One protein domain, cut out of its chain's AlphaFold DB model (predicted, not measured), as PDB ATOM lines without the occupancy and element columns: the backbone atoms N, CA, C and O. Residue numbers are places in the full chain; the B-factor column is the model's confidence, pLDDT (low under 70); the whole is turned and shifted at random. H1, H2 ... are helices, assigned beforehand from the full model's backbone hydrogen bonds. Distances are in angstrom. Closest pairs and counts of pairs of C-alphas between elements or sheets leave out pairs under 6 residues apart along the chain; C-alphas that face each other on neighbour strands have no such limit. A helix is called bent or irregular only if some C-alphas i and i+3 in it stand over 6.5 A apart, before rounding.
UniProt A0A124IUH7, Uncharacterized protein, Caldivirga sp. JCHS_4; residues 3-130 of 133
ATOM      1  N   TYR A   3     104.819 209.378 160.193       81.81
ATOM      2  CA  TYR A   3     104.771 208.038 160.804       81.81
ATOM      3  C   TYR A   3     103.723 207.109 160.171       81.81
ATOM      4  O   TYR A   3     103.871 205.893 160.232       81.81
ATOM      5  N   TRP A   4     102.692 207.661 159.521       91.25
ATOM      6  CA  TRP A   4     101.644 206.869 158.869       91.25
ATOM      7  C   TRP A   4     102.167 206.064 157.676       91.25
ATOM      8  O   TRP A   4     101.777 204.914 157.509       91.25
ATOM      9  N   GLY A   5     103.086 206.633 156.887       89.44
ATOM     10  CA  GLY A   5     103.720 205.922 155.771       89.44
ATOM     11  C   GLY A   5     104.614 204.774 156.242       89.44
ATOM     12  O   GLY A   5     104.557 203.681 155.687       89.44
ATOM     13  N   VAL A   6     105.379 204.993 157.318       91.06
ATOM     14  CA  VAL A   6     106.217 203.953 157.941       91.06
ATOM     15  C   VAL A   6     105.348 202.837 158.520       91.06
ATOM     16  O   VAL A   6     105.611 201.664 158.275       91.06
ATOM     17  N   LEU A   7     104.274 203.191 159.230       93.62
ATOM     18  CA  LEU A   7     103.332 202.222 159.783       93.62
ATOM     19  C   LEU A   7     102.664 201.391 158.678       93.62
ATOM     20  O   LEU A   7     102.590 200.170 158.794       93.62
ATOM     21  N   ALA A   8     102.229 202.030 157.590       93.94
ATOM     22  CA  ALA A   8     101.644 201.341 156.445       93.94
ATOM     23  C   ALA A   8     102.642 200.379 155.778       93.94
ATOM     24  O   ALA A   8     102.280 199.242 155.480       93.94
ATOM     25  N   ALA A   9     103.902 200.792 155.603       92.25
ATOM     26  CA  ALA A   9     104.952 199.938 155.049       92.25
ATOM     27  C   ALA A   9     105.244 198.718 155.942       92.25
ATOM     28  O   ALA A   9     105.373 197.605 155.434       92.25
ATOM     29  N   LEU A  10     105.290 198.905 157.266       95.31
ATOM     30  CA  LEU A  10     105.480 197.812 158.226       95.31
ATOM     31  C   LEU A  10     104.322 196.810 158.185       95.31
ATOM     32  O   LEU A  10     104.553 195.606 158.096       95.31
ATOM     33  N   LEU A  11     103.079 197.298 158.205       96.50
ATOM     34  CA  LEU A  11     101.894 196.441 158.120       96.50
ATOM     35  C   LEU A  11     101.847 195.670 156.799       96.50
ATOM     36  O   LEU A  11     101.543 194.480 156.796       96.50
ATOM     37  N   PHE A  12     102.193 196.324 155.690       96.31
ATOM     38  CA  PHE A  12     102.256 195.692 154.376       96.31
ATOM     39  C   PHE A  12     103.329 194.596 154.307       96.31
ATOM     40  O   PHE A  12     103.062 193.515 153.782       96.31
ATOM     41  N   LEU A  13     104.511 194.835 154.885       96.25
ATOM     42  CA  LEU A  13     105.591 193.849 154.947       96.25
ATOM     43  C   LEU A  13     105.169 192.606 155.743       96.25
ATOM     44  O   LEU A  13     105.337 191.483 155.269       96.25
ATOM     45  N   VAL A  14     104.584 192.808 156.928       97.25
ATOM     46  CA  VAL A  14     104.075 191.712 157.767       97.25
ATOM     47  C   VAL A  14     102.976 190.945 157.036       97.25
ATOM     48  O   VAL A  14     102.997 189.717 157.010       97.25
ATOM     49  N   PHE A  15     102.046 191.655 156.397       97.69
ATOM     50  CA  PHE A  15     100.968 191.045 155.629       97.69
ATOM     51  C   PHE A  15     101.500 190.161 154.496       97.69
ATOM     52  O   PHE A  15     101.104 189.002 154.400       97.69
ATOM     53  N   ILE A  16     102.430 190.665 153.676       97.62
ATOM     54  CA  ILE A  16     103.044 189.875 152.600       97.62
ATOM     55  C   ILE A  16     103.758 188.646 153.159       97.62
ATOM     56  O   ILE A  16     103.570 187.558 152.618       97.62
ATOM     57  N   GLY A  17     104.535 188.794 154.238       96.94
ATOM     58  CA  GLY A  17     105.228 187.667 154.868       96.94
ATOM     59  C   GLY A  17     104.258 186.558 155.276       96.94
ATOM     60  O   GLY A  17     104.421 185.408 154.874       96.94
ATOM     61  N   LEU A  18     103.179 186.921 155.975       97.56
ATOM     62  CA  LEU A  18     102.153 185.969 156.406       97.56
ATOM     63  C   LEU A  18     101.397 185.330 155.233       97.56
ATOM     64  O   LEU A  18     101.074 184.143 155.287       97.56
ATOM     65  N   VAL A  19     101.114 186.088 154.169       97.94
ATOM     66  CA  VAL A  19     100.472 185.556 152.958       97.94
ATOM     67  C   VAL A  19     101.374 184.533 152.271       97.94
ATOM     68  O   VAL A  19     100.900 183.458 151.906       97.94
ATOM     69  N   VAL A  20     102.667 184.829 152.119       97.38
ATOM     70  CA  VAL A  20     103.634 183.911 151.499       97.38
ATOM     71  C   VAL A  20     103.786 182.640 152.332       97.38
ATOM     72  O   VAL A  20     103.661 181.545 151.783       97.38
ATOM     73  N   ASP A  21     103.959 182.757 153.649       95.88
ATOM     74  CA  ASP A  21     104.043 181.600 154.548       95.88
ATOM     75  C   ASP A  21     102.769 180.748 154.487       95.88
ATOM     76  O   ASP A  21     102.826 179.520 154.363       95.88
ATOM     77  N   GLY A  22     101.603 181.399 154.502       96.88
ATOM     78  CA  GLY A  22     100.307 180.745 154.351       96.88
ATOM     79  C   GLY A  22     100.187 179.983 153.030       96.88
ATOM     80  O   GLY A  22      99.761 178.825 153.024       96.88
ATOM     81  N   LEU A  23     100.618 180.586 151.918       97.00
ATOM     82  CA  LEU A  23     100.645 179.940 150.605       97.00
ATOM     83  C   LEU A  23     101.586 178.730 150.589       97.00
ATOM     84  O   LEU A  23     101.193 177.669 150.107       97.00
ATOM     85  N   VAL A  24     102.787 178.830 151.163       95.25
ATOM     86  CA  VAL A  24     103.734 177.703 151.246       95.25
ATOM     87  C   VAL A  24     103.147 176.548 152.060       95.25
ATOM     88  O   VAL A  24     103.226 175.387 151.646       95.25
ATOM     89  N   LEU A  25     102.506 176.840 153.194       94.38
ATOM     90  CA  LEU A  25     101.836 175.827 154.012       94.38
ATOM     91  C   LEU A  25     100.653 175.181 153.277       94.38
ATOM     92  O   LEU A  25     100.466 173.963 153.371       94.38
ATOM     93  N   LEU A  26      99.887 175.963 152.511       94.88
ATOM     94  CA  LEU A  26      98.787 175.469 151.684       94.88
ATOM     95  C   LEU A  26      99.298 174.545 150.571       94.88
ATOM     96  O   LEU A  26      98.788 173.436 150.411       94.88
ATOM     97  N   ILE A  27     100.364 174.939 149.871       94.00
ATOM     98  CA  ILE A  27     101.026 174.110 148.857       94.00
ATOM     99  C   ILE A  27     101.532 172.806 149.485       94.00
ATOM    100  O   ILE A  27     101.223 171.726 148.982       94.00
ATOM    101  N   ARG A  28     102.223 172.867 150.633       88.81
ATOM    102  CA  ARG A  28     102.668 171.675 151.378       88.81
ATOM    103  C   ARG A  28     101.499 170.753 151.738       88.81
ATOM    104  O   ARG A  28     101.649 169.532 151.735       88.81
ATOM    105  N   ARG A  29     100.335 171.314 152.079       87.75
ATOM    106  CA  ARG A  29      99.138 170.538 152.426       87.75
ATOM    107  C   ARG A  29      98.510 169.853 151.212       87.75
ATOM    108  O   ARG A  29      97.998 168.745 151.375       87.75
ATOM    109  N   ILE A  30      98.541 170.490 150.041       91.94
ATOM    110  CA  ILE A  30      98.030 169.936 148.779       91.94
ATOM    111  C   ILE A  30      98.983 168.853 148.251       91.94
ATOM    112  O   ILE A  30      98.543 167.751 147.926       91.94
ATOM    113  N   ILE A  31     100.294 169.116 148.256       88.19
ATOM    114  CA  ILE A  31     101.348 168.186 147.819       88.19
ATOM    115  C   ILE A  31     101.686 167.201 148.954       88.19
ATOM    116  O   ILE A  31     102.817 167.100 149.431       88.19
ATOM    117  N   LYS A  32     100.690 166.453 149.439       72.19
ATOM    118  CA  LYS A  32     100.923 165.376 150.413       72.19
ATOM    119  C   LYS A  32     101.727 164.244 149.765       72.19
ATOM    120  O   LYS A  32     101.158 163.322 149.186       72.19
ATOM    121  N   VAL A  33     103.047 164.262 149.938       68.50
ATOM    122  CA  VAL A  33     103.894 163.086 149.697       68.50
ATOM    123  C   VAL A  33     103.565 162.057 150.782       68.50
ATOM    124  O   VAL A  33     103.944 162.215 151.942       68.50
ATOM    125  N   ARG A  34     102.799 161.016 150.434       68.94
ATOM    126  CA  ARG A  34     102.522 159.907 151.357       68.94
ATOM    127  C   ARG A  34     103.804 159.093 151.548       68.94
ATOM    128  O   ARG A  34     104.174 158.292 150.695       68.94
ATOM    129  N   LEU A  35     104.488 159.302 152.670       65.19
ATOM    130  CA  LEU A  35     105.592 158.448 153.107       65.19
ATOM    131  C   LEU A  35     105.003 157.201 153.776       65.19
ATOM    132  O   LEU A  35     104.735 157.193 154.971       65.19
ATOM    133  N   THR A  36     104.735 156.169 152.976       71.25
ATOM    134  CA  THR A  36     104.058 154.941 153.437       71.25
ATOM    135  C   THR A  36     105.004 153.946 154.118       71.25
ATOM    136  O   THR A  36     104.555 153.088 154.869       71.25
ATOM    137  N   ASN A  37     106.315 154.021 153.864       80.62
ATOM    138  CA  ASN A  37     107.248 153.008 154.358       80.62
ATOM    139  C   ASN A  37     107.748 153.352 155.780       80.62
ATOM    140  O   ASN A  37     108.395 154.393 155.930       80.62
ATOM    141  N   PRO A  38     107.530 152.483 156.789       80.81
ATOM    142  CA  PRO A  38     107.999 152.704 158.157       80.81
ATOM    143  C   PRO A  38     109.523 152.893 158.240       80.81
ATOM    144  O   PRO A  38     109.996 153.719 159.011       80.81
ATOM    145  N   VAL A  39     110.304 152.230 157.382       80.62
ATOM    146  CA  VAL A  39     111.772 152.371 157.342       80.62
ATOM    147  C   VAL A  39     112.198 153.790 156.947       80.62
ATOM    148  O   VAL A  39     113.222 154.277 157.408       80.62
ATOM    149  N   LYS A  40     111.395 154.495 156.135       79.19
ATOM    150  CA  LYS A  40     111.684 155.880 155.719       79.19
ATOM    151  C   LYS A  40     111.351 156.923 156.790       79.19
ATOM    152  O   LYS A  40     111.749 158.073 156.637       79.19
ATOM    153  N   VAL A  41     110.595 156.548 157.822       82.69
ATOM    154  CA  VAL A  41     110.243 157.429 158.952       82.69
ATOM    155  C   VAL A  41     110.998 157.070 160.231       82.69
ATOM    156  O   VAL A  41     111.012 157.860 161.172       82.69
ATOM    157  N   MET A  42     111.637 155.897 160.269       83.12
ATOM    158  CA  MET A  42     112.577 155.536 161.322       83.12
ATOM    159  C   MET A  42     113.837 156.399 161.249       83.12
ATOM    160  O   MET A  42     114.179 156.991 160.224       83.12
ATOM    161  N   ARG A  43     114.539 156.468 162.376       81.19
ATOM    162  CA  ARG A  43     115.797 157.195 162.474       81.19
ATOM    163  C   ARG A  43     116.892 156.494 161.692       81.19
ATOM    164  O   ARG A  43     116.975 155.269 161.684       81.19
ATOM    165  N   PHE A  44     117.750 157.299 161.083       83.31
ATOM    166  CA  PHE A  44     118.945 156.800 160.433       83.31
ATOM    167  C   PHE A  44     119.994 156.428 161.489       83.31
ATOM    168  O   PHE A  44     120.539 157.308 162.146       83.31
ATOM    169  N   GLU A  45     120.275 155.134 161.633       85.69
ATOM    170  CA  GLU A  45     121.295 154.583 162.542       85.69
ATOM    171  C   GLU A  45     122.285 153.714 161.740       85.69
ATOM    172  O   GLU A  45     122.468 152.527 162.003       85.69
ATOM    173  N   ALA A  46     122.857 154.288 160.671       84.50
ATOM    174  CA  ALA A  46     123.845 153.639 159.794       84.50
ATOM    175  C   ALA A  46     123.428 152.251 159.247       84.50
ATOM    176  O   ALA A  46     124.267 151.385 159.014       84.50
ATOM    177  N   GLY A  47     122.126 152.041 159.021       83.69
ATOM    178  CA  GLY A  47     121.572 150.788 158.492       83.69
ATOM    179  C   GLY A  47     121.136 149.770 159.550       83.69
ATOM    180  O   GLY A  47     120.545 148.757 159.183       83.69
ATOM    181  N   ASN A  48     121.363 150.041 160.838       84.19
ATOM    182  CA  ASN A  48     120.826 149.230 161.926       84.19
ATOM    183  C   ASN A  48     119.452 149.751 162.386       84.19
ATOM    184  O   ASN A  48     119.099 150.910 162.156       84.19
ATOM    185  N   VAL A  49     118.666 148.902 163.050       84.56
ATOM    186  CA  VAL A  49     117.433 149.355 163.708       84.56
ATOM    187  C   VAL A  49     117.788 150.200 164.939       84.56
ATOM    188  O   VAL A  49     118.677 149.808 165.697       84.56
ATOM    189  N   PRO A  50     117.124 151.350 165.169       82.00
ATOM    190  CA  PRO A  50     117.384 152.169 166.348       82.00
ATOM    191  C   PRO A  50     117.052 151.397 167.625       82.00
ATOM    192  O   PRO A  50     115.903 151.016 167.846       82.00
ATOM    193  N   VAL A  51     118.057 151.197 168.477       81.44
ATOM    194  CA  VAL A  51     117.936 150.526 169.776       81.44
ATOM    195  C   VAL A  51     118.559 151.382 170.874       81.44
ATOM    196  O   VAL A  51     119.673 151.877 170.735       81.44
ATOM    197  N   GLY A  52     117.836 151.529 171.987       79.44
ATOM    198  CA  GLY A  52     118.311 152.219 173.187       79.44
ATOM    199  C   GLY A  52     117.940 153.707 173.294       79.44
ATOM    200  O   GLY A  52     117.369 154.304 172.375       79.44
ATOM    201  N   PRO A  53     118.210 154.313 174.464       73.25
ATOM    202  CA  PRO A  53     117.972 155.725 174.714       73.25
ATOM    203  C   PRO A  53     118.981 156.594 173.960       73.25
ATOM    204  O   PRO A  53     120.159 156.282 173.837       73.25
ATOM    205  N   VAL A  54     118.492 157.724 173.464       66.75
ATOM    206  CA  VAL A  54     119.210 158.562 172.490       66.75
ATOM    207  C   VAL A  54     119.929 159.735 173.147       66.75
ATOM    208  O   VAL A  54     120.846 160.318 172.572       66.75
ATOM    209  N   ARG A  55     119.472 160.146 174.331       66.06
ATOM    210  CA  ARG A  55     120.003 161.332 174.996       66.06
ATOM    211  C   ARG A  55     121.362 160.984 175.585       66.06
ATOM    212  O   ARG A  55     121.428 160.256 176.568       66.06
ATOM    213  N   SER A  56     122.426 161.512 174.989       64.31
ATOM    214  CA  SER A  56     123.713 161.546 175.668       64.31
ATOM    215  C   SER A  56     123.687 162.658 176.721       64.31
ATOM    216  O   SER A  56     123.051 163.697 176.542       64.31
ATOM    217  N   ILE A  57     124.370 162.417 177.838       62.75
ATOM    218  CA  ILE A  57     124.577 163.391 178.925       62.75
ATOM    219  C   ILE A  57     125.652 164.422 178.524       62.75
ATOM    220  O   ILE A  57     125.898 165.398 179.230       62.75
ATOM    221  N   LEU A  58     126.305 164.224 177.374       61.03
ATOM    222  CA  LEU A  58     127.381 165.091 176.932       61.03
ATOM    223  C   LEU A  58     126.813 166.466 176.564       61.03
ATOM    224  O   LEU A  58     125.929 166.546 175.703       61.03
ATOM    225  N   PRO A  59     127.324 167.554 177.171       64.06
ATOM    226  CA  PRO A  59     126.973 168.886 176.725       64.06
ATOM    227  C   PRO A  59     127.336 168.998 175.246       64.06
ATOM    228  O   PRO A  59     128.404 168.561 174.809       64.06
ATOM    229  N   MET A  60     126.420 169.555 174.458       70.25
ATOM    230  CA  MET A  60     126.690 169.867 173.062       70.25
ATOM    231  C   MET A  60     127.979 170.695 172.997       70.25
ATOM    232  O   MET A  60     128.095 171.723 173.664       70.25
ATOM    233  N   GLN A  61     128.944 170.254 172.184       72.38
ATOM    234  CA  GLN A  61     130.275 170.872 172.078       72.38
ATOM    235  C   GLN A  61     130.221 172.370 171.729       72.38
ATOM    236  O   GLN A  61     131.180 173.099 171.961       72.38
ATOM    237  N   TYR A  62     129.090 172.838 171.193       76.88
ATOM    238  CA  TYR A  62     128.858 174.224 170.808       76.88
ATOM    239  C   TYR A  62     128.147 175.088 171.861       76.88
ATOM    240  O   TYR A  62     127.938 176.275 171.620       76.88
ATOM    241  N   VAL A  63     127.785 174.548 173.030       79.00
ATOM    242  CA  VAL A  63     127.066 175.313 174.072       79.00
ATOM    243  C   VAL A  63     127.880 176.504 174.558       79.00
ATOM    244  O   VAL A  63     127.328 177.589 174.701       79.00
ATOM    245  N   GLY A  64     129.196 176.349 174.718       78.19
ATOM    246  CA  GLY A  64     130.065 177.479 175.047       78.19
ATOM    247  C   GLY A  64     129.992 178.597 173.998       78.19
ATOM    248  O   GLY A  64     129.936 179.771 174.351       78.19
ATOM    249  N   PHE A  65     129.924 178.249 172.706       80.69
ATOM    250  CA  PHE A  65     129.828 179.242 171.629       80.69
ATOM    251  C   PHE A  65     128.461 179.934 171.620       80.69
ATOM    252  O   PHE A  65     128.383 181.129 171.346       80.69
ATOM    253  N   LEU A  66     127.393 179.212 171.971       85.50
ATOM    254  CA  LEU A  66     126.066 179.796 172.176       85.50
ATOM    255  C   LEU A  66     126.058 180.794 173.336       85.50
ATOM    256  O   LEU A  66     125.512 181.883 173.190       85.50
ATOM    257  N   LEU A  67     126.685 180.456 174.467       82.06
ATOM    258  CA  LEU A  67     126.780 181.351 175.623       82.06
ATOM    259  C   LEU A  67     127.620 182.595 175.310       82.06
ATOM    260  O   LEU A  67     127.235 183.702 175.685       82.06
ATOM    261  N   MET A  68     128.719 182.431 174.566       83.44
ATOM    262  CA  MET A  68     129.508 183.547 174.042       83.44
ATOM    263  C   MET A  68     128.639 184.483 173.200       83.44
ATOM    264  O   MET A  68     128.592 185.684 173.459       83.44
ATOM    265  N   PHE A  69     127.935 183.927 172.212       87.62
ATOM    266  CA  PHE A  69     127.064 184.684 171.321       87.62
ATOM    267  C   PHE A  69     125.979 185.437 172.100       87.62
ATOM    268  O   PHE A  69     125.852 186.649 171.942       87.62
ATOM    269  N   LEU A  70     125.276 184.747 173.000       88.44
ATOM    270  CA  LEU A  70     124.200 185.320 173.811       88.44
ATOM    271  C   LEU A  70     124.692 186.457 174.720       88.44
ATOM    272  O   LEU A  70     123.950 187.391 175.006       88.44
ATOM    273  N   SER A  71     125.948 186.392 175.167       84.38
ATOM    274  CA  SER A  71     126.556 187.436 175.999       84.38
ATOM    275  C   SER A  71     126.972 188.663 175.177       84.38
ATOM    276  O   SER A  71     126.866 189.794 175.650       84.38
ATOM    277  N   VAL A  72     127.428 188.457 173.936       87.75
ATOM    278  CA  VAL A  72     127.862 189.524 173.015       87.75
ATOM    279  C   VAL A  72     126.673 190.260 172.388       87.75
ATOM    280  O   VAL A  72     126.705 191.482 172.219       87.75
ATOM    281  N   GLU A  73     125.628 189.531 172.006       90.31
ATOM    282  CA  GLU A  73     124.499 190.036 171.220       90.31
ATOM    283  C   GLU A  73     123.825 191.294 171.809       90.31
ATOM    284  O   GLU A  73     123.769 192.307 171.101       90.31
ATOM    285  N   PRO A  74     123.367 191.324 173.077       89.69
ATOM    286  CA  PRO A  74     122.648 192.484 173.607       89.69
ATOM    287  C   PRO A  74     123.539 193.726 173.709       89.69
ATOM    288  O   PRO A  74     123.088 194.838 173.429       89.69
ATOM    289  N   VAL A  75     124.820 193.551 174.048       88.56
ATOM    290  CA  VAL A  75     125.796 194.650 174.076       88.56
ATOM    291  C   VAL A  75     125.993 195.211 172.665       88.56
ATOM    292  O   VAL A  75     126.017 196.429 172.484       88.56
ATOM    293  N   THR A  76     126.043 194.332 171.657       89.19
ATOM    294  CA  THR A  76     126.148 194.721 170.240       89.19
ATOM    295  C   THR A  76     124.952 195.558 169.815       89.19
ATOM    296  O   THR A  76     125.123 196.627 169.231       89.19
ATOM    297  N   ALA A  77     123.742 195.095 170.130       90.88
ATOM    298  CA  ALA A  77     122.502 195.774 169.775       90.88
ATOM    299  C   ALA A  77     122.410 197.176 170.403       90.88
ATOM    300  O   ALA A  77     122.034 198.136 169.725       90.88
ATOM    301  N   LEU A  78     122.804 197.319 171.673       88.62
ATOM    302  CA  LEU A  78     122.823 198.610 172.366       88.62
ATOM    303  C   LEU A  78     123.850 199.569 171.757       88.62
ATOM    304  O   LEU A  78     123.519 200.718 171.469       88.62
ATOM    305  N   LEU A  79     125.075 199.101 171.509       87.19
ATOM    306  CA  LEU A  79     126.124 199.920 170.899       87.19
ATOM    307  C   LEU A  79     125.764 200.349 169.474       87.19
ATOM    308  O   LEU A  79     126.002 201.498 169.106       87.19
ATOM    309  N   LEU A  80     125.146 199.461 168.692       88.19
ATOM    310  CA  LEU A  80     124.673 199.772 167.344       88.19
ATOM    311  C   LEU A  80     123.508 200.767 167.366       88.19
ATOM    312  O   LEU A  80     123.430 201.639 166.512       88.19
ATOM    313  N   THR A  81     122.630 200.693 168.364       88.94
ATOM    314  CA  THR A  81     121.557 201.683 168.532       88.94
ATOM    315  C   THR A  81     122.126 203.057 168.893       88.94
ATOM    316  O   THR A  81     121.710 204.069 168.334       88.94
ATOM    317  N   LEU A  82     123.109 203.102 169.798       86.75
ATOM    318  CA  LEU A  82     123.774 204.342 170.199       86.75
ATOM    319  C   LEU A  82     124.590 204.963 169.059       86.75
ATOM    320  O   LEU A  82     124.656 206.187 168.963       86.75
ATOM    321  N   SER A  83     125.177 204.149 168.175       85.25
ATOM    322  CA  SER A  83     125.986 204.646 167.057       85.25
ATOM    323  C   SER A  83     125.169 205.424 166.020       85.25
ATOM    324  O   SER A  83     125.703 206.354 165.420       85.25
ATOM    325  N   ILE A  84     123.869 205.133 165.871       87.50
ATOM    326  CA  ILE A  84     122.954 205.865 164.972       87.50
ATOM    327  C   ILE A  84     122.890 207.359 165.333       87.50
ATOM    328  O   ILE A  84     122.700 208.200 164.456       87.50
ATOM    329  N   GLY A  85     123.082 207.707 166.610       83.94
ATOM    330  CA  GLY A  85     123.072 209.094 167.085       83.94
ATOM    331  C   GLY A  85     124.297 209.922 166.680       83.94
ATOM    332  O   GLY A  85     124.285 211.139 166.858       83.94
ATOM    333  N   PHE A  86     125.346 209.299 166.136       84.25
ATOM    334  CA  PHE A  86     126.593 209.971 165.778       84.25
ATOM    335  C   PHE A  86     126.801 209.962 164.263       84.25
ATOM    336  O   PHE A  86     127.128 208.941 163.663       84.25
ATOM    337  N   THR A  87     126.668 211.125 163.626       79.50
ATOM    338  CA  THR A  87     126.990 211.300 162.204       79.50
ATOM    339  C   THR A  87     128.447 211.744 162.047       79.50
ATOM    340  O   THR A  87     128.779 212.896 162.322       79.50
ATOM    341  N   GLY A  88     129.322 210.837 161.601       77.38
ATOM    342  CA  GLY A  88     130.746 211.108 161.357       77.38
ATOM    343  C   GLY A  88     131.668 210.846 162.557       77.38
ATOM    344  O   GLY A  88     131.228 210.461 163.642       77.38
ATOM    345  N   PHE A  89     132.977 211.037 162.355       78.19
ATOM    346  CA  PHE A  89     133.991 210.799 163.388       78.19
ATOM    347  C   PHE A  89     133.984 211.935 164.419       78.19
ATOM    348  O   PHE A  89     134.652 212.956 164.265       78.19
ATOM    349  N   SER A  90     133.171 211.767 165.459       86.00
ATOM    350  CA  SER A  90     133.049 212.687 166.591       86.00
ATOM    351  C   SER A  90     133.716 212.111 167.844       86.00
ATOM    352  O   SER A  90     133.959 210.905 167.938       86.00
ATOM    353  N   LEU A  91     133.965 212.954 168.851       87.94
ATOM    354  CA  LEU A  91     134.474 212.501 170.152       87.94
ATOM    355  C   LEU A  91     133.568 211.423 170.775       87.94
ATOM    356  O   LEU A  91     134.064 210.451 171.337       87.94
ATOM    357  N   GLY A  92     132.245 211.551 170.623       85.88
ATOM    358  CA  GLY A  92     131.288 210.552 171.100       85.88
ATOM    359  C   GLY A  92     131.423 209.200 170.394       85.88
ATOM    360  O   GLY A  92     131.379 208.166 171.055       85.88
ATOM    361  N   TYR A  93     131.695 209.196 169.083       86.75
ATOM    362  CA  TYR A  93     132.002 207.969 168.340       86.75
ATOM    363  C   TYR A  93     133.288 207.301 168.852       86.75
ATOM    364  O   TYR A  93     133.311 206.092 169.078       86.75
ATOM    365  N   ALA A  94     134.346 208.082 169.099       88.31
ATOM    366  CA  ALA A  94     135.596 207.562 169.657       88.31
ATOM    367  C   ALA A  94     135.400 206.964 171.064       88.31
ATOM    368  O   ALA A  94     135.920 205.889 171.356       88.31
ATOM    369  N   LEU A  95     134.601 207.614 171.919       90.69
ATOM    370  CA  LEU A  95     134.264 207.101 173.250       90.69
ATOM    371  C   LEU A  95     133.432 205.815 173.182       90.69
ATOM    372  O   LEU A  95     133.741 204.862 173.895       90.69
ATOM    373  N   LEU A  96     132.431 205.742 172.300       89.06
ATOM    374  CA  LEU A  96     131.669 204.510 172.070       89.06
ATOM    375  C   LEU A  96     132.558 203.364 171.586       89.06
ATOM    376  O   LEU A  96     132.391 202.229 172.029       89.06
ATOM    377  N   PHE A  97     133.524 203.650 170.713       87.25
ATOM    378  CA  PHE A  97     134.481 202.652 170.247       87.25
ATOM    379  C   PHE A  97     135.388 202.144 171.380       87.25
ATOM    380  O   PHE A  97     135.654 200.947 171.474       87.25
ATOM    381  N   ILE A  98     135.812 203.020 172.294       92.38
ATOM    382  CA  ILE A  98     136.554 202.608 173.495       92.38
ATOM    383  C   ILE A  98     135.680 201.721 174.391       92.38
ATOM    384  O   ILE A  98     136.134 200.664 174.824       92.38
ATOM    385  N   VAL A  99     134.421 202.101 174.628       91.25
ATOM    386  CA  VAL A  99     133.468 201.287 175.406       91.25
ATOM    387  C   VAL A  99     133.266 199.913 174.764       91.25
ATOM    388  O   VAL A  99     133.260 198.907 175.477       91.25
ATOM    389  N   PHE A 100     133.172 199.845 173.433       89.00
ATOM    390  CA  PHE A 100     133.135 198.587 172.688       89.00
ATOM    391  C   PHE A 100     134.362 197.718 173.003       89.00
ATOM    392  O   PHE A 100     134.203 196.583 173.448       89.00
ATOM    393  N   LEU A 101     135.580 198.252 172.865       89.69
ATOM    394  CA  LEU A 101     136.811 197.496 173.131       89.69
ATOM    395  C   LEU A 101     136.903 197.007 174.584       89.69
ATOM    396  O   LEU A 101     137.239 195.846 174.827       89.69
ATOM    397  N   VAL A 102     136.579 197.873 175.546       92.81
ATOM    398  CA  VAL A 102     136.633 197.554 176.982       92.81
ATOM    399  C   VAL A 102     135.601 196.495 177.358       92.81
ATOM    400  O   VAL A 102     135.892 195.631 178.177       92.81
ATOM    401  N   THR A 103     134.416 196.520 176.748       88.19
ATOM    402  CA  THR A 103     133.343 195.571 177.078       88.19
ATOM    403  C   THR A 103     133.541 194.222 176.381       88.19
ATOM    404  O   THR A 103     133.301 193.177 176.980       88.19
ATOM    405  N   TYR A 104     134.016 194.213 175.131       88.56
ATOM    406  CA  TYR A 104     134.148 192.982 174.340       88.56
ATOM    407  C   TYR A 104     135.392 192.177 174.684       88.56
ATOM    408  O   TYR A 104     135.342 190.950 174.649       88.56
ATOM    409  N   SER A 105     136.506 192.832 175.014       87.19
ATOM    410  CA  SER A 105     137.765 192.133 175.289       87.19
ATOM    411  C   SER A 105     137.689 191.117 176.445       87.19
ATOM    412  O   SER A 105     138.057 189.962 176.205       87.19
ATOM    413  N   PRO A 106     137.173 191.438 177.653       88.44
ATOM    414  CA  PRO A 106     137.052 190.446 178.723       88.44
ATOM    415  C   PRO A 106     135.991 189.392 178.401       88.44
ATOM    416  O   PRO A 106     136.156 188.221 178.738       88.44
ATOM    417  N   LEU A 107     134.920 189.792 177.715       85.69
ATOM    418  CA  LEU A 107     133.792 188.926 177.410       85.69
ATOM    419  C   LEU A 107     134.168 187.835 176.400       85.69
ATOM    420  O   LEU A 107     133.885 186.662 176.632       85.69
ATOM    421  N   ILE A 108     134.881 188.195 175.330       86.19
ATOM    422  CA  ILE A 108     135.421 187.234 174.358       86.19
ATOM    423  C   ILE A 108     136.456 186.325 175.024       86.19
ATOM    424  O   ILE A 108     136.457 185.122 174.770       86.19
ATOM    425  N   TYR A 109     137.322 186.874 175.883       89.19
ATOM    426  CA  TYR A 109     138.349 186.091 176.567       89.19
ATOM    427  C   TYR A 109     137.743 184.985 177.445       89.19
ATOM    428  O   TYR A 109     138.070 183.814 177.252       89.19
ATOM    429  N   VAL A 110     136.830 185.347 178.354       86.06
ATOM    430  CA  VAL A 110     136.177 184.395 179.272       86.06
ATOM    431  C   VAL A 110     135.364 183.366 178.494       86.06
ATOM    432  O   VAL A 110     135.471 182.161 178.724       86.06
ATOM    433  N   ALA A 111     134.595 183.822 177.509       84.00
ATOM    434  CA  ALA A 111     133.760 182.925 176.736       84.00
ATOM    435  C   ALA A 111     134.592 181.929 175.910       84.00
ATOM    436  O   ALA A 111     134.263 180.746 175.857       84.00
ATOM    437  N   TYR A 112     135.711 182.363 175.322       86.19
ATOM    438  CA  TYR A 112     136.621 181.467 174.609       86.19
ATOM    439  C   TYR A 112     137.269 180.428 175.538       86.19
ATOM    440  O   TYR A 112     137.393 179.260 175.155       86.19
ATOM    441  N   SER A 113     137.653 180.811 176.764       85.44
ATOM    442  CA  SER A 113     138.179 179.847 177.739       85.44
ATOM    443  C   SER A 113     137.140 178.798 178.138       85.44
ATOM    444  O   SER A 113     137.458 177.606 178.152       85.44
ATOM    445  N   ASP A 114     135.891 179.209 178.364       83.81
ATOM    446  CA  ASP A 114     134.806 178.306 178.756       83.81
ATOM    447  C   ASP A 114     134.434 177.341 177.624       83.81
ATOM    448  O   ASP A 114     134.249 176.142 177.844       83.81
ATOM    449  N   VAL A 115     134.409 177.836 176.384       84.88
ATOM    450  CA  VAL A 115     134.217 177.010 175.187       84.88
ATOM    451  C   VAL A 115     135.286 175.930 175.093       84.88
ATOM    452  O   VAL A 115     134.963 174.764 174.875       84.88
ATOM    453  N   LYS A 116     136.563 176.297 175.248       84.00
ATOM    454  CA  LYS A 116     137.675 175.347 175.137       84.00
ATOM    455  C   LYS A 116     137.553 174.239 176.186       84.00
ATOM    456  O   LYS A 116     137.749 173.065 175.861       84.00
ATOM    457  N   TYR A 117     137.173 174.604 177.408       82.75
ATOM    458  CA  TYR A 117     136.906 173.653 178.481       82.75
ATOM    459  C   TYR A 117     135.755 172.700 178.124       82.75
ATOM    460  O   TYR A 117     135.909 171.478 178.190       82.75
ATOM    461  N   MET A 118     134.614 173.232 177.680       80.12
ATOM    462  CA  MET A 118     133.428 172.430 177.359       80.12
ATOM    463  C   MET A 118     133.607 171.549 176.115       80.12
ATOM    464  O   MET A 118     133.122 170.420 176.095       80.12
ATOM    465  N   ALA A 119     134.298 172.037 175.085       80.19
ATOM    466  CA  ALA A 119     134.464 171.325 173.820       80.19
ATOM    467  C   ALA A 119     135.499 170.195 173.906       80.19
ATOM    468  O   ALA A 119     135.306 169.142 173.300       80.19
ATOM    469  N   TYR A 120     136.588 170.399 174.657       79.38
ATOM    470  CA  TYR A 120     137.725 169.475 174.663       79.38
ATOM    471  C   TYR A 120     137.969 168.811 176.018       79.38
ATOM    472  O   TYR A 120     138.240 167.610 176.069       79.38
ATOM    473  N   GLU A 121     137.884 169.549 177.125       80.88
ATOM    474  CA  GLU A 121     138.283 169.027 178.437       80.88
ATOM    475  C   GLU A 121     137.177 168.215 179.111       80.88
ATOM    476  O   GLU A 121     137.456 167.142 179.653       80.88
ATOM    477  N   ALA A 122     135.925 168.673 179.044       77.12
ATOM    478  CA  ALA A 122     134.794 167.962 179.634       77.12
ATOM    479  C   ALA A 122     134.577 166.565 179.011       77.12
ATOM    480  O   ALA A 122     134.539 165.590 179.770       77.12
ATOM    481  N   PRO A 123     134.547 166.391 177.670       75.56
ATOM    482  CA  PRO A 123     134.418 165.065 177.063       75.56
ATOM    483  C   PRO A 123     135.621 164.173 177.368       75.56
ATOM    484  O   PRO A 123     135.455 162.994 177.673       75.56
ATOM    485  N   ARG A 124     136.838 164.739 177.359       75.56
ATOM    486  CA  ARG A 124     138.060 164.003 177.703       75.56
ATOM    487  C   ARG A 124     137.994 163.439 179.121       75.56
ATOM    488  O   ARG A 124     138.361 162.288 179.321       75.56
ATOM    489  N   ARG A 125     137.508 164.209 180.101       72.94
ATOM    490  CA  ARG A 125     137.349 163.730 181.486       72.94
ATOM    491  C   ARG A 125     136.320 162.610 181.599       72.94
ATOM    492  O   ARG A 125     136.578 161.653 182.317       72.94
ATOM    493  N   VAL A 126     135.196 162.706 180.888       72.00
ATOM    494  CA  VAL A 126     134.165 161.652 180.879       72.00
ATOM    495  C   VAL A 126     134.718 160.352 180.287       72.00
ATOM    496  O   VAL A 126     134.569 159.297 180.895       72.00
ATOM    497  N   ILE A 127     135.425 160.434 179.155       70.50
ATOM    498  CA  ILE A 127     136.034 159.269 178.494       70.50
ATOM    499  C   ILE A 127     137.114 158.629 179.381       70.50
ATOM    500  O   ILE A 127     137.163 157.408 179.500       70.50
ATOM    501  N   LEU A 128     137.971 159.434 180.020       73.44
ATOM    502  CA  LEU A 128     139.079 158.928 180.839       73.44
ATOM    503  C   LEU A 128     138.642 158.396 182.211       73.44
ATOM    504  O   LEU A 128     139.266 157.468 182.715       73.44
ATOM    505  N   ASN A 129     137.590 158.953 182.820       70.81
ATOM    506  CA  ASN A 129     137.112 158.504 184.133       70.81
ATOM    507  C   ASN A 129     136.210 157.262 184.072       70.81
ATOM    508  O   ASN A 129     135.812 156.774 185.128       70.81
ATOM    509  N   GLY A 130     135.861 156.759 182.881       62.34
ATOM    510  CA  GLY A 130     135.134 155.495 182.709       62.34
ATOM    511  C   GLY A 130     133.749 155.428 183.370       62.34
ATOM    512  O   GLY A 130     133.160 154.355 183.430       62.34
TER     513      GLY A 130
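What this domain is: This is residues 3 to 130 of the 133 residues of an uncharacterized protein of Caldivirga sp. JCHS_4 (UniProt A0A124IUH7). The longest helix, H3, bends only slightly and runs side by side with the bent helix H2 as a long helical hairpin, which makes one side of a flat, open frame. The other side is the single long helix H1, standing free across an empty gap and joined to the hairpin by a long looping link at one end, residues 31 to 62. The printed part has 128 residues with three named helices, H1, H2 and H3 in that order along the chain, and no named strand; the class is all helix, with 88 residues in the helices. The whole is extended, with a radius of gyration of the C-alphas of 24.8 A, and it spans 66 by 54 by 16 A.

How they stand to each other: H3, residues 91 to 129, was assigned as one helix by its hydrogen bonds but is bent, with C-alphas 119 and 122 lying 6.7 A apart; its arms H3a, residues 91 to 119, and H3b, residues 122 to 129, stand at a shallow tilt of 19 degrees. H3a is itself irregular, with C-alphas 103 and 106 lying 6.54 A apart. H2, residues 63 to 83, was also assigned as one helix by its hydrogen bonds but is bent, with C-alphas 71 and 74 lying 6.8 A apart; its arms H2a, residues 63 to 71, and H2b, residues 74 to 83, stand at a shallow tilt of 32 degrees, only just short of steep. H3a touches H2a with residues 107 to 119 alone, at a shallow tilt of 17 degrees, opposite ways; their closest C-alphas, those of Gly 64 and Val 115, are 4.2 A apart. H3a touches H2b with residues 93 to 100 alone, at a shallow tilt of 16 degrees, opposite ways; their closest C-alphas, those of Ser 83 and Tyr 93, are 7.0 A apart, and the two form a helical hairpin. H3b touches no helix. H1, residues 3 to 30, is apart from H2a, H2b, H3a and H3b. Every O i to N i+4 pair is within hydrogen-bond range in H1, H2a, H2b and H3b, and 23 of 25 are in H3a.

Where its parts are: H3a measures 41.3 A from its first to its last C-alpha, beginning at C-alpha 91 at (134.474, 212.501, 170.152), and H3b measures 10.7 A, ending at C-alpha 129 at (137.112, 158.504, 184.133). H2a measures 12.3 A and H2b 14.2 A. H1 measures 40.5 A, from C-alpha 3 at (104.771, 208.038, 160.804) to C-alpha 30.

The domain as a whole: The C-alphas of Asn 37 and Leu 91 are the two farthest apart, at 67.3 A. Residues 3 to 38, of which 3 to 30 belong to H1, stand free, as do residues 51 to 56. The link from H1 to H2 is long, with 32 residues, and that from H2 to H3 is short, with 7. The printed part has no cut. Its mean pLDDT is 84.3, with residues 33 to 35, 54 to 59 and 130 under 70.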